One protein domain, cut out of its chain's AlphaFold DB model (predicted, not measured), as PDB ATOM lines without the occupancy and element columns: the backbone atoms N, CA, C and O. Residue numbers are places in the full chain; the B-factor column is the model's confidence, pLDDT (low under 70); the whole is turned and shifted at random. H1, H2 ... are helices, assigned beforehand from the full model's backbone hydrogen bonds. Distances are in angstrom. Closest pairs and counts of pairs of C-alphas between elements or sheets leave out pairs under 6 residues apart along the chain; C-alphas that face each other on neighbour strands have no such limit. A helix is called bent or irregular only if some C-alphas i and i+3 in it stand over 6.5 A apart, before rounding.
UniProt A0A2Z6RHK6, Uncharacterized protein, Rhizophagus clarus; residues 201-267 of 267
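AT A GLANCE: This is residues 201 to 267 of the 267 residues of an uncharacterized protein of Rhizophagus clarus (UniProt A0A2Z6RHK6). Start at Ser 201: the long helix H1 folds back on itself as a V, arms H1a and H1b, and H2 returns from the open end to the middle of H1a, making a rough triangle. Residues 201 to 207 stick out. The printed part has 67 residues, two named helices, H1 then H2, and no named strand; it is all helix and compact, radius of gyration of the C-alphas 12.5 A, spanning 35 by 25 by 18 A.

IN THESE COORDINATES: Find C-alpha 201 at (191.618, 228.334, 123.084), where H1, residues 201 to 242, begins. By its hydrogen bonds it was assigned as one helix, but it is bent: C-alphas 225 and 228 are 9.3 A apart. H1a, residues 201 to 225, is 37.1 A long; H1b, residues 228 to 242, 21.3 A. H2, residues 251 to 265, runs 20.7 A to C-alpha 265 at (195.530, 208.995, 128.889).

HOW THE PARTS SIT: Look at residues 215 to 223 of H1a, which alone touch H1b, with its residues 230 to 235 alone; the closest C-alphas, Leu 222 and Ser 231, are 5.2 A apart. The arms run opposite ways at a steep tilt of 50 degrees. H1a, with residues 208 to 216 alone, and H2, with 261 to 265 alone, only just touch, with 3 pairs of C-alphas within 8 A, the closest Gly 212 and Phe 261 at 6.8 A. They stand about perpendicular, at 76 degrees. H1b and H2 are apart. Every O i to N i+4 pair is within hydrogen-bond range in H2, 19 of 21 in H1a and 10 of 11 in H1b.

THE WHOLE: The C-alphas of Ser 201 and Glu 225, the two farthest apart, are 37.1 A apart. The printed part has no cut, and the link from H1 to H2 is short. Look for low confidence, pLDDT under 70, at residues 244 to 267.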
ATOM      1  N   SER A 201     191.976 229.509 122.280       73.81
ATOM      2  CA  SER A 201     191.618 228.334 123.084       73.81
ATOM      3  C   SER A 201     191.695 227.039 122.272       73.81
ATOM      4  O   SER A 201     192.292 226.066 122.734       73.81
ATOM      5  N   ARG A 202     191.173 227.030 121.037       72.50
ATOM      6  CA  ARG A 202     191.286 225.908 120.088       72.50
ATOM      7  C   ARG A 202     192.753 225.580 119.801       72.50
ATOM      8  O   ARG A 202     193.151 224.428 119.952       72.50
ATOM      9  N   GLY A 203     193.570 226.579 119.459       77.06
ATOM     10  CA  GLY A 203     195.004 226.397 119.203       77.06
ATOM     11  C   GLY A 203     195.761 225.831 120.409       77.06
ATOM     12  O   GLY A 203     196.592 224.933 120.257       77.06
ATOM     13  N   LEU A 204     195.426 226.281 121.623       76.19
ATOM     14  CA  LEU A 204     195.981 225.737 122.864       76.19
ATOM     15  C   LEU A 204     195.553 224.278 123.104       76.19
ATOM     16  O   LEU A 204     196.380 223.465 123.513       76.19
ATOM     17  N   ILE A 205     194.290 223.932 122.837       76.00
ATOM     18  CA  ILE A 205     193.765 222.564 122.965       76.00
ATOM     19  C   ILE A 205     194.465 221.617 121.984       76.00
ATOM     20  O   ILE A 205     194.961 220.578 122.420       76.00
ATOM     21  N   PHE A 206     194.580 221.986 120.702       77.06
ATOM     22  CA  PHE A 206     195.330 221.195 119.717       77.06
ATOM     23  C   PHE A 206     196.801 221.037 120.125       77.06
ATOM     24  O   PHE A 206     197.302 219.920 120.145       77.06
ATOM     25  N   SER A 207     197.455 222.104 120.598       81.69
ATOM     26  CA  SER A 207     198.843 222.029 121.088       81.69
ATOM     27  C   SER A 207     199.033 221.018 122.232       81.69
ATOM     28  O   SER A 207     200.061 220.346 122.293       81.69
ATOM     29  N   TYR A 208     198.059 220.886 123.145       75.44
ATOM     30  CA  TYR A 208     198.092 219.855 124.194       75.44
ATOM     31  C   TYR A 208     197.763 218.449 123.671       75.44
ATOM     32  O   TYR A 208     198.278 217.475 124.218       75.44
ATOM     33  N   PHE A 209     196.909 218.337 122.653       78.12
ATOM     34  CA  PHE A 209     196.525 217.064 122.043       78.12
ATOM     35  C   PHE A 209     197.665 216.470 121.209       78.12
ATOM     36  O   PHE A 209     198.037 215.322 121.435       78.12
ATOM     37  N   ASP A 210     198.285 217.264 120.336       83.94
ATOM     38  CA  ASP A 210     199.382 216.837 119.459       83.94
ATOM     39  C   ASP A 210     200.632 216.452 120.271       83.94
ATOM     40  O   ASP A 210     201.221 215.390 120.061       83.94
ATOM     41  N   PHE A 211     200.984 217.258 121.284       83.06
ATOM     42  CA  PHE A 211     202.006 216.899 122.277       83.06
ATOM     43  C   PHE A 211     201.645 215.605 123.022       83.06
ATOM     44  O   PHE A 211     202.516 214.799 123.339       83.06
ATOM     45  N   GLY A 212     200.356 215.390 123.291       81.19
ATOM     46  CA  GLY A 212     199.870 214.200 123.971       81.19
ATOM     47  C   GLY A 212     199.980 212.921 123.138       81.19
ATOM     48  O   GLY A 212     200.419 211.901 123.665       81.19
ATOM     49  N   LEU A 213     199.643 212.984 121.846       82.75
ATOM     50  CA  LEU A 213     199.827 211.874 120.907       82.75
ATOM     51  C   LEU A 213     201.304 211.483 120.797       82.75
ATOM     52  O   LEU A 213     201.632 210.309 120.932       82.75
ATOM     53  N   TYR A 214     202.198 212.467 120.659       87.12
ATOM     54  CA  TYR A 214     203.642 212.233 120.586       87.12
ATOM     55  C   TYR A 214     204.189 211.467 121.806       87.12
ATOM     56  O   TYR A 214     204.967 210.524 121.659       87.12
ATOM     57  N   LEU A 215     203.746 211.820 123.021       83.75
ATOM     58  CA  LEU A 215     204.144 211.104 124.240       83.75
ATOM     59  C   LEU A 215     203.521 209.701 124.358       83.75
ATOM     60  O   LEU A 215     204.136 208.822 124.961       83.75
ATOM     61  N   ASP A 216     202.322 209.483 123.816       83.81
ATOM     62  CA  ASP A 216     201.650 208.177 123.814       83.81
ATOM     63  C   ASP A 216     202.257 207.214 122.776       83.81
ATOM     64  O   ASP A 216     202.433 206.032 123.063       83.81
ATOM     65  N   ASP A 217     202.661 207.705 121.603       88.06
ATOM     66  CA  ASP A 217     203.362 206.900 120.594       88.06
ATOM     67  C   ASP A 217     204.773 206.507 121.060       88.06
ATOM     68  O   ASP A 217     205.094 205.316 121.082       88.06
ATOM     69  N   MET A 218     205.556 207.453 121.594       86.44
ATOM     70  CA  MET A 218     206.838 207.149 122.248       86.44
ATOM     71  C   MET A 218     206.670 206.159 123.421       86.44
ATOM     72  O   MET A 218     207.533 205.312 123.661       86.44
ATOM     73  N   TYR A 219     205.545 206.207 124.147       85.25
ATOM     74  CA  TYR A 219     205.231 205.214 125.178       85.25
ATOM     75  C   TYR A 219     204.901 203.834 124.607       85.25
ATOM     76  O   TYR A 219     205.336 202.841 125.188       85.25
ATOM     77  N   LYS A 220     204.182 203.728 123.483       86.00
ATOM     78  CA  LYS A 220     203.915 202.434 122.824       86.00
ATOM     79  C   LYS A 220     205.211 201.758 122.392       86.00
ATOM     80  O   LYS A 220     205.364 200.570 122.665       86.00
ATOM     81  N   GLU A 221     206.129 202.508 121.786       91.00
ATOM     82  CA  GLU A 221     207.432 202.006 121.339       91.00
ATOM     83  C   GLU A 221     208.283 201.536 122.528       91.00
ATOM     84  O   GLU A 221     208.568 200.343 122.658       91.00
ATOM     85  N   LEU A 222     208.598 202.433 123.471       87.25
ATOM     86  CA  LEU A 222     209.468 202.119 124.613       87.25
ATOM     87  C   LEU A 222     208.900 201.024 125.532       87.25
ATOM     88  O   LEU A 222     209.660 200.370 126.250       87.25
ATOM     89  N   LYS A 223     207.575 200.825 125.566       88.62
ATOM     90  CA  LYS A 223     206.915 199.807 126.406       88.62
ATOM     91  C   LYS A 223     207.181 198.383 125.926       88.62
ATOM     92  O   LYS A 223     207.117 197.468 126.749       88.62
ATOM     93  N   LEU A 224     207.487 198.192 124.641       87.62
ATOM     94  CA  LEU A 224     207.862 196.887 124.089       87.62
ATOM     95  C   LEU A 224     209.238 196.425 124.593       87.62
ATOM     96  O   LEU A 224     209.440 195.227 124.763       87.62
ATOM     97  N   GLU A 225     210.152 197.362 124.868       90.19
ATOM     98  CA  GLU A 225     211.540 197.062 125.244       90.19
ATOM     99  C   GLU A 225     211.806 197.186 126.755       90.19
ATOM    100  O   GLU A 225     212.457 196.328 127.349       90.19
ATOM    101  N   HIS A 226     211.286 198.232 127.407       84.56
ATOM    102  CA  HIS A 226     211.631 198.567 128.799       84.56
ATOM    103  C   HIS A 226     210.505 198.308 129.809       84.56
ATOM    104  O   HIS A 226     210.683 198.521 131.012       84.56
ATOM    105  N   GLY A 227     209.337 197.865 129.335       86.75
ATOM    106  CA  GLY A 227     208.142 197.698 130.156       86.75
ATOM    107  C   GLY A 227     207.610 199.016 130.736       86.75
ATOM    108  O   GLY A 227     208.219 200.077 130.632       86.75
ATOM    109  N   LYS A 228     206.437 198.949 131.375       86.06
ATOM    110  CA  LYS A 228     205.649 200.123 131.796       86.06
ATOM    111  C   LYS A 228     206.469 201.211 132.504       86.06
ATOM    112  O   LYS A 228     206.437 202.370 132.092       86.06
ATOM    113  N   ASP A 229     207.152 200.847 133.585       86.38
ATOM    114  CA  ASP A 229     207.740 201.830 134.497       86.38
ATOM    115  C   ASP A 229     209.094 202.352 133.973       86.38
ATOM    116  O   ASP A 229     209.418 203.525 134.165       86.38
ATOM    117  N   GLY A 230     209.831 201.527 133.214       83.31
ATOM    118  CA  GLY A 230     211.035 201.939 132.486       83.31
ATOM    119  C   GLY A 230     210.727 202.970 131.398       83.31
ATOM    120  O   GLY A 230     211.353 204.028 131.357       83.31
ATOM    121  N   SER A 231     209.695 202.734 130.580       87.06
ATOM    122  CA  SER A 231     209.257 203.697 129.557       87.06
ATOM    123  C   SER A 231     208.817 205.026 130.167       87.06
ATOM    124  O   SER A 231     209.172 206.086 129.658       87.06
ATOM    125  N   GLN A 232     208.082 205.001 131.288       81.75
ATOM    126  CA  GLN A 232     207.676 206.231 131.978       81.75
ATOM    127  C   GLN A 232     208.869 207.014 132.545       81.75
ATOM    128  O   GLN A 232     208.843 208.247 132.534       81.75
ATOM    129  N   ALA A 233     209.923 206.333 133.007       82.50
ATOM    130  CA  ALA A 233     211.153 206.985 133.446       82.50
ATOM    131  C   ALA A 233     211.904 207.649 132.278       82.50
ATOM    132  O   ALA A 233     212.318 208.803 132.406       82.50
ATOM    133  N   LEU A 234     212.020 206.963 131.136       86.50
ATOM    134  CA  LEU A 234     212.692 207.473 129.935       86.50
ATOM    135  C   LEU A 234     211.957 208.668 129.319       86.50
ATOM    136  O   LEU A 234     212.568 209.709 129.112       86.50
ATOM    137  N   ILE A 235     210.636 208.587 129.140       83.94
ATOM    138  CA  ILE A 235     209.821 209.703 128.620       83.94
ATOM    139  C   ILE A 235     209.923 210.931 129.524       83.94
ATOM    140  O   ILE A 235     210.012 212.062 129.052       83.94
ATOM    141  N   LYS A 236     209.930 210.726 130.845       81.38
ATOM    142  CA  LYS A 236     210.102 211.817 131.808       81.38
ATOM    143  C   LYS A 236     211.501 212.446 131.733       81.38
ATOM    144  O   LYS A 236     211.630 213.629 132.038       81.38
ATOM    145  N   ASN A 237     212.524 211.679 131.351       83.31
ATOM    146  CA  ASN A 237     213.853 212.206 131.059       83.31
ATOM    147  C   ASN A 237     213.820 213.035 129.768       83.31
ATOM    148  O   ASN A 237     214.127 214.219 129.810       83.31
ATOM    149  N   GLU A 238     213.340 212.456 128.668       86.31
ATOM    150  CA  GLU A 238     213.267 213.103 127.350       86.31
ATOM    151  C   GLU A 238     212.510 214.440 127.388       86.31
ATOM    152  O   GLU A 238     213.002 215.464 126.921       86.31
ATOM    153  N   VAL A 239     211.349 214.476 128.052       83.31
ATOM    154  CA  VAL A 239     210.547 215.701 128.231       83.31
ATOM    155  C   VAL A 239     211.280 216.778 129.044       83.31
ATOM    156  O   VAL A 239     211.006 217.961 128.850       83.31
ATOM    157  N   ARG A 240     212.206 216.408 129.938       78.81
ATOM    158  CA  ARG A 240     213.032 217.372 130.683       78.81
ATOM    159  C   ARG A 240     214.178 217.906 129.828       78.81
ATOM    160  O   ARG A 240     214.395 219.110 129.830       78.81
ATOM    161  N   GLU A 241     214.878 217.049 129.090       84.25
ATOM    162  CA  GLU A 241     215.983 217.495 128.229       84.25
ATOM    163  C   GLU A 241     215.467 218.359 127.055       84.25
ATOM    164  O   GLU A 241     216.076 219.366 126.698       84.25
ATOM    165  N   ALA A 242     214.291 218.030 126.502       82.38
ATOM    166  CA  ALA A 242     213.666 218.760 125.395       82.38
ATOM    167  C   ALA A 242     212.963 220.076 125.797       82.38
ATOM    168  O   ALA A 242     212.714 220.928 124.937       82.38
ATOM    169  N   ILE A 243     212.621 220.276 127.079       78.44
ATOM    170  CA  ILE A 243     211.968 221.499 127.579       78.44
ATOM    171  C   ILE A 243     212.937 222.244 128.513       78.44
ATOM    172  O   ILE A 243     213.031 221.892 129.687       78.44
ATOM    173  N   PRO A 244     213.598 223.327 128.050       68.50
ATOM    174  CA  PRO A 244     214.565 224.062 128.862       68.50
ATOM    175  C   PRO A 244     213.989 224.512 130.206       68.50
ATOM    176  O   PRO A 244     212.895 225.083 130.247       68.50
ATOM    177  N   GLU A 245     214.754 224.350 131.289       55.78
ATOM    178  CA  GLU A 245     214.310 224.656 132.659       55.78
ATOM    179  C   GLU A 245     213.806 226.104 132.827       55.78
ATOM    180  O   GLU A 245     212.892 226.364 133.603       55.78
ATOM    181  N   ALA A 246     214.298 227.047 132.014       52.72
ATOM    182  CA  ALA A 246     213.807 228.428 131.968       52.72
ATOM    183  C   ALA A 246     212.329 228.568 131.520       52.72
ATOM    184  O   ALA A 246     211.654 229.513 131.923       52.72
ATOM    185  N   LYS A 247     211.791 227.625 130.728       57.56
ATOM    186  CA  LYS A 247     210.343 227.500 130.428       57.56
ATOM    187  C   LYS A 247     209.588 226.673 131.486       57.56
ATOM    188  O   LYS A 247     208.361 226.568 131.425       57.56
ATOM    189  N   CYS A 248     210.321 226.098 132.435       50.56
ATOM    190  CA  CYS A 248     209.881 225.185 133.485       50.56
ATOM    191  C   CYS A 248     210.084 225.780 134.898       50.56
ATOM    192  O   CYS A 248     210.189 225.041 135.872       50.56
ATOM    193  N   SER A 249     210.138 227.114 135.032       47.50
ATOM    194  CA  SER A 249     210.493 227.801 136.291       47.50
ATOM    195  C   SER A 249     209.553 227.530 137.478       47.50
ATOM    196  O   SER A 249     209.883 227.871 138.611       47.50
ATOM    197  N   ASP A 250     208.419 226.873 137.232       57.31
ATOM    198  CA  ASP A 250     207.678 226.125 138.239       57.31
ATOM    199  C   ASP A 250     207.539 224.651 137.805       57.31
ATOM    200  O   ASP A 250     206.685 224.289 136.986       57.31
ATOM    201  N   GLU A 251     208.349 223.776 138.405       52.03
ATOM    202  CA  GLU A 251     208.245 222.316 138.271       52.03
ATOM    203  C   GLU A 251     206.856 221.807 138.702       52.03
ATOM    204  O   GLU A 251     206.371 220.804 138.177       52.03
ATOM    205  N   ALA A 252     206.148 222.498 139.608       56.16
ATOM    206  CA  ALA A 252     204.764 222.166 139.932       56.16
ATOM    207  C   ALA A 252     203.803 222.526 138.786       56.16
ATOM    208  O   ALA A 252     202.841 221.787 138.573       56.16
ATOM    209  N   ALA A 253     204.064 223.571 137.993       57.72
ATOM    210  CA  ALA A 253     203.299 223.894 136.790       57.72
ATOM    211  C   ALA A 253     203.536 222.873 135.669       57.72
ATOM    212  O   ALA A 253     202.558 222.427 135.058       57.72
ATOM    213  N   LEU A 254     204.780 222.424 135.440       58.62
ATOM    214  CA  LEU A 254     205.048 221.312 134.517       58.62
ATOM    215  C   LEU A 254     204.361 220.034 135.006       58.62
ATOM    216  O   LEU A 254     203.551 219.463 134.278       58.62
ATOM    217  N   ARG A 255     204.557 219.643 136.273       57.25
ATOM    218  CA  ARG A 255     203.859 218.497 136.884       57.25
ATOM    219  C   ARG A 255     202.336 218.640 136.829       57.25
ATOM    220  O   ARG A 255     201.654 217.627 136.747       57.25
ATOM    221  N   LYS A 256     201.769 219.852 136.847       63.72
ATOM    222  CA  LYS A 256     200.321 220.109 136.714       63.72
ATOM    223  C   LYS A 256     199.838 219.969 135.266       63.72
ATOM    224  O   LYS A 256     198.746 219.442 135.063       63.72
ATOM    225  N   ARG A 257     200.646 220.358 134.270       64.62
ATOM    226  CA  ARG A 257     200.406 220.054 132.843       64.62
ATOM    227  C   ARG A 257     200.517 218.545 132.584       64.62
ATOM    228  O   ARG A 257     199.565 217.952 132.088       64.62
ATOM    229  N   MET A 258     201.597 217.901 133.031       59.03
ATOM    230  CA  MET A 258     201.812 216.453 132.894       59.03
ATOM    231  C   MET A 258     200.767 215.621 133.650       59.03
ATOM    232  O   MET A 258     200.299 214.624 133.119       59.03
ATOM    233  N   LYS A 259     200.329 216.021 134.854       55.19
ATOM    234  CA  LYS A 259     199.244 215.322 135.573       55.19
ATOM    235  C   LYS A 259     197.898 215.454 134.865       55.19
ATOM    236  O   LYS A 259     197.185 214.461 134.796       55.19
ATOM    237  N   ARG A 260     197.571 216.634 134.310       58.88
ATOM    238  CA  ARG A 260     196.392 216.805 133.440       58.88
ATOM    239  C   ARG A 260     196.470 215.868 132.235       58.88
ATOM    240  O   ARG A 260     195.517 215.145 131.977       58.88
ATOM    241  N   PHE A 261     197.620 215.821 131.564       57.91
ATOM    242  CA  PHE A 261     197.866 214.919 130.440       57.91
ATOM    243  C   PHE A 261     197.717 213.430 130.813       57.91
ATOM    244  O   PHE A 261     196.950 212.714 130.180       57.91
ATOM    245  N   ILE A 262     198.342 212.975 131.901       47.91
ATOM    246  CA  ILE A 262     198.214 211.590 132.386       47.91
ATOM    247  C   ILE A 262     196.752 211.256 132.747       47.91
ATOM    248  O   ILE A 262     196.305 210.136 132.503       47.91
ATOM    249  N   SER A 263     195.966 212.217 133.254       46.00
ATOM    250  CA  SER A 263     194.520 212.025 133.457       46.00
ATOM    251  C   SER A 263     193.676 212.030 132.173       46.00
ATOM    252  O   SER A 263     192.536 211.583 132.232       46.00
ATOM    253  N   PHE A 264     194.209 212.470 131.026       44.88
ATOM    254  CA  PHE A 264     193.583 212.253 129.714       44.88
ATOM    255  C   PHE A 264     193.928 210.872 129.124       44.88
ATOM    256  O   PHE A 264     193.080 210.286 128.461       44.88
ATOM    257  N   LEU A 265     195.121 210.319 129.396       37.00
ATOM    258  CA  LEU A 265     195.530 208.995 128.889       37.00
ATOM    259  C   LEU A 265     194.910 207.791 129.629       37.00
ATOM    260  O   LEU A 265     194.879 206.693 129.082       37.00
ATOM    261  N   ILE A 266     194.478 207.953 130.885       33.84
ATOM    262  CA  ILE A 266     194.129 206.825 131.783       33.84
ATOM    263  C   ILE A 266     192.598 206.686 132.023       33.84
ATOM    264  O   ILE A 266     192.179 205.821 132.792       33.84
ATOM    265  N   ALA A 267     191.745 207.510 131.389       34.62
ATOM    266  CA  ALA A 267     190.361 207.761 131.847       34.62
ATOM    267  C   ALA A 267     189.206 207.404 130.888       34.62
ATOM    268  O   ALA A 267     188.255 206.730 131.353       34.62
TER     269      ALA A 267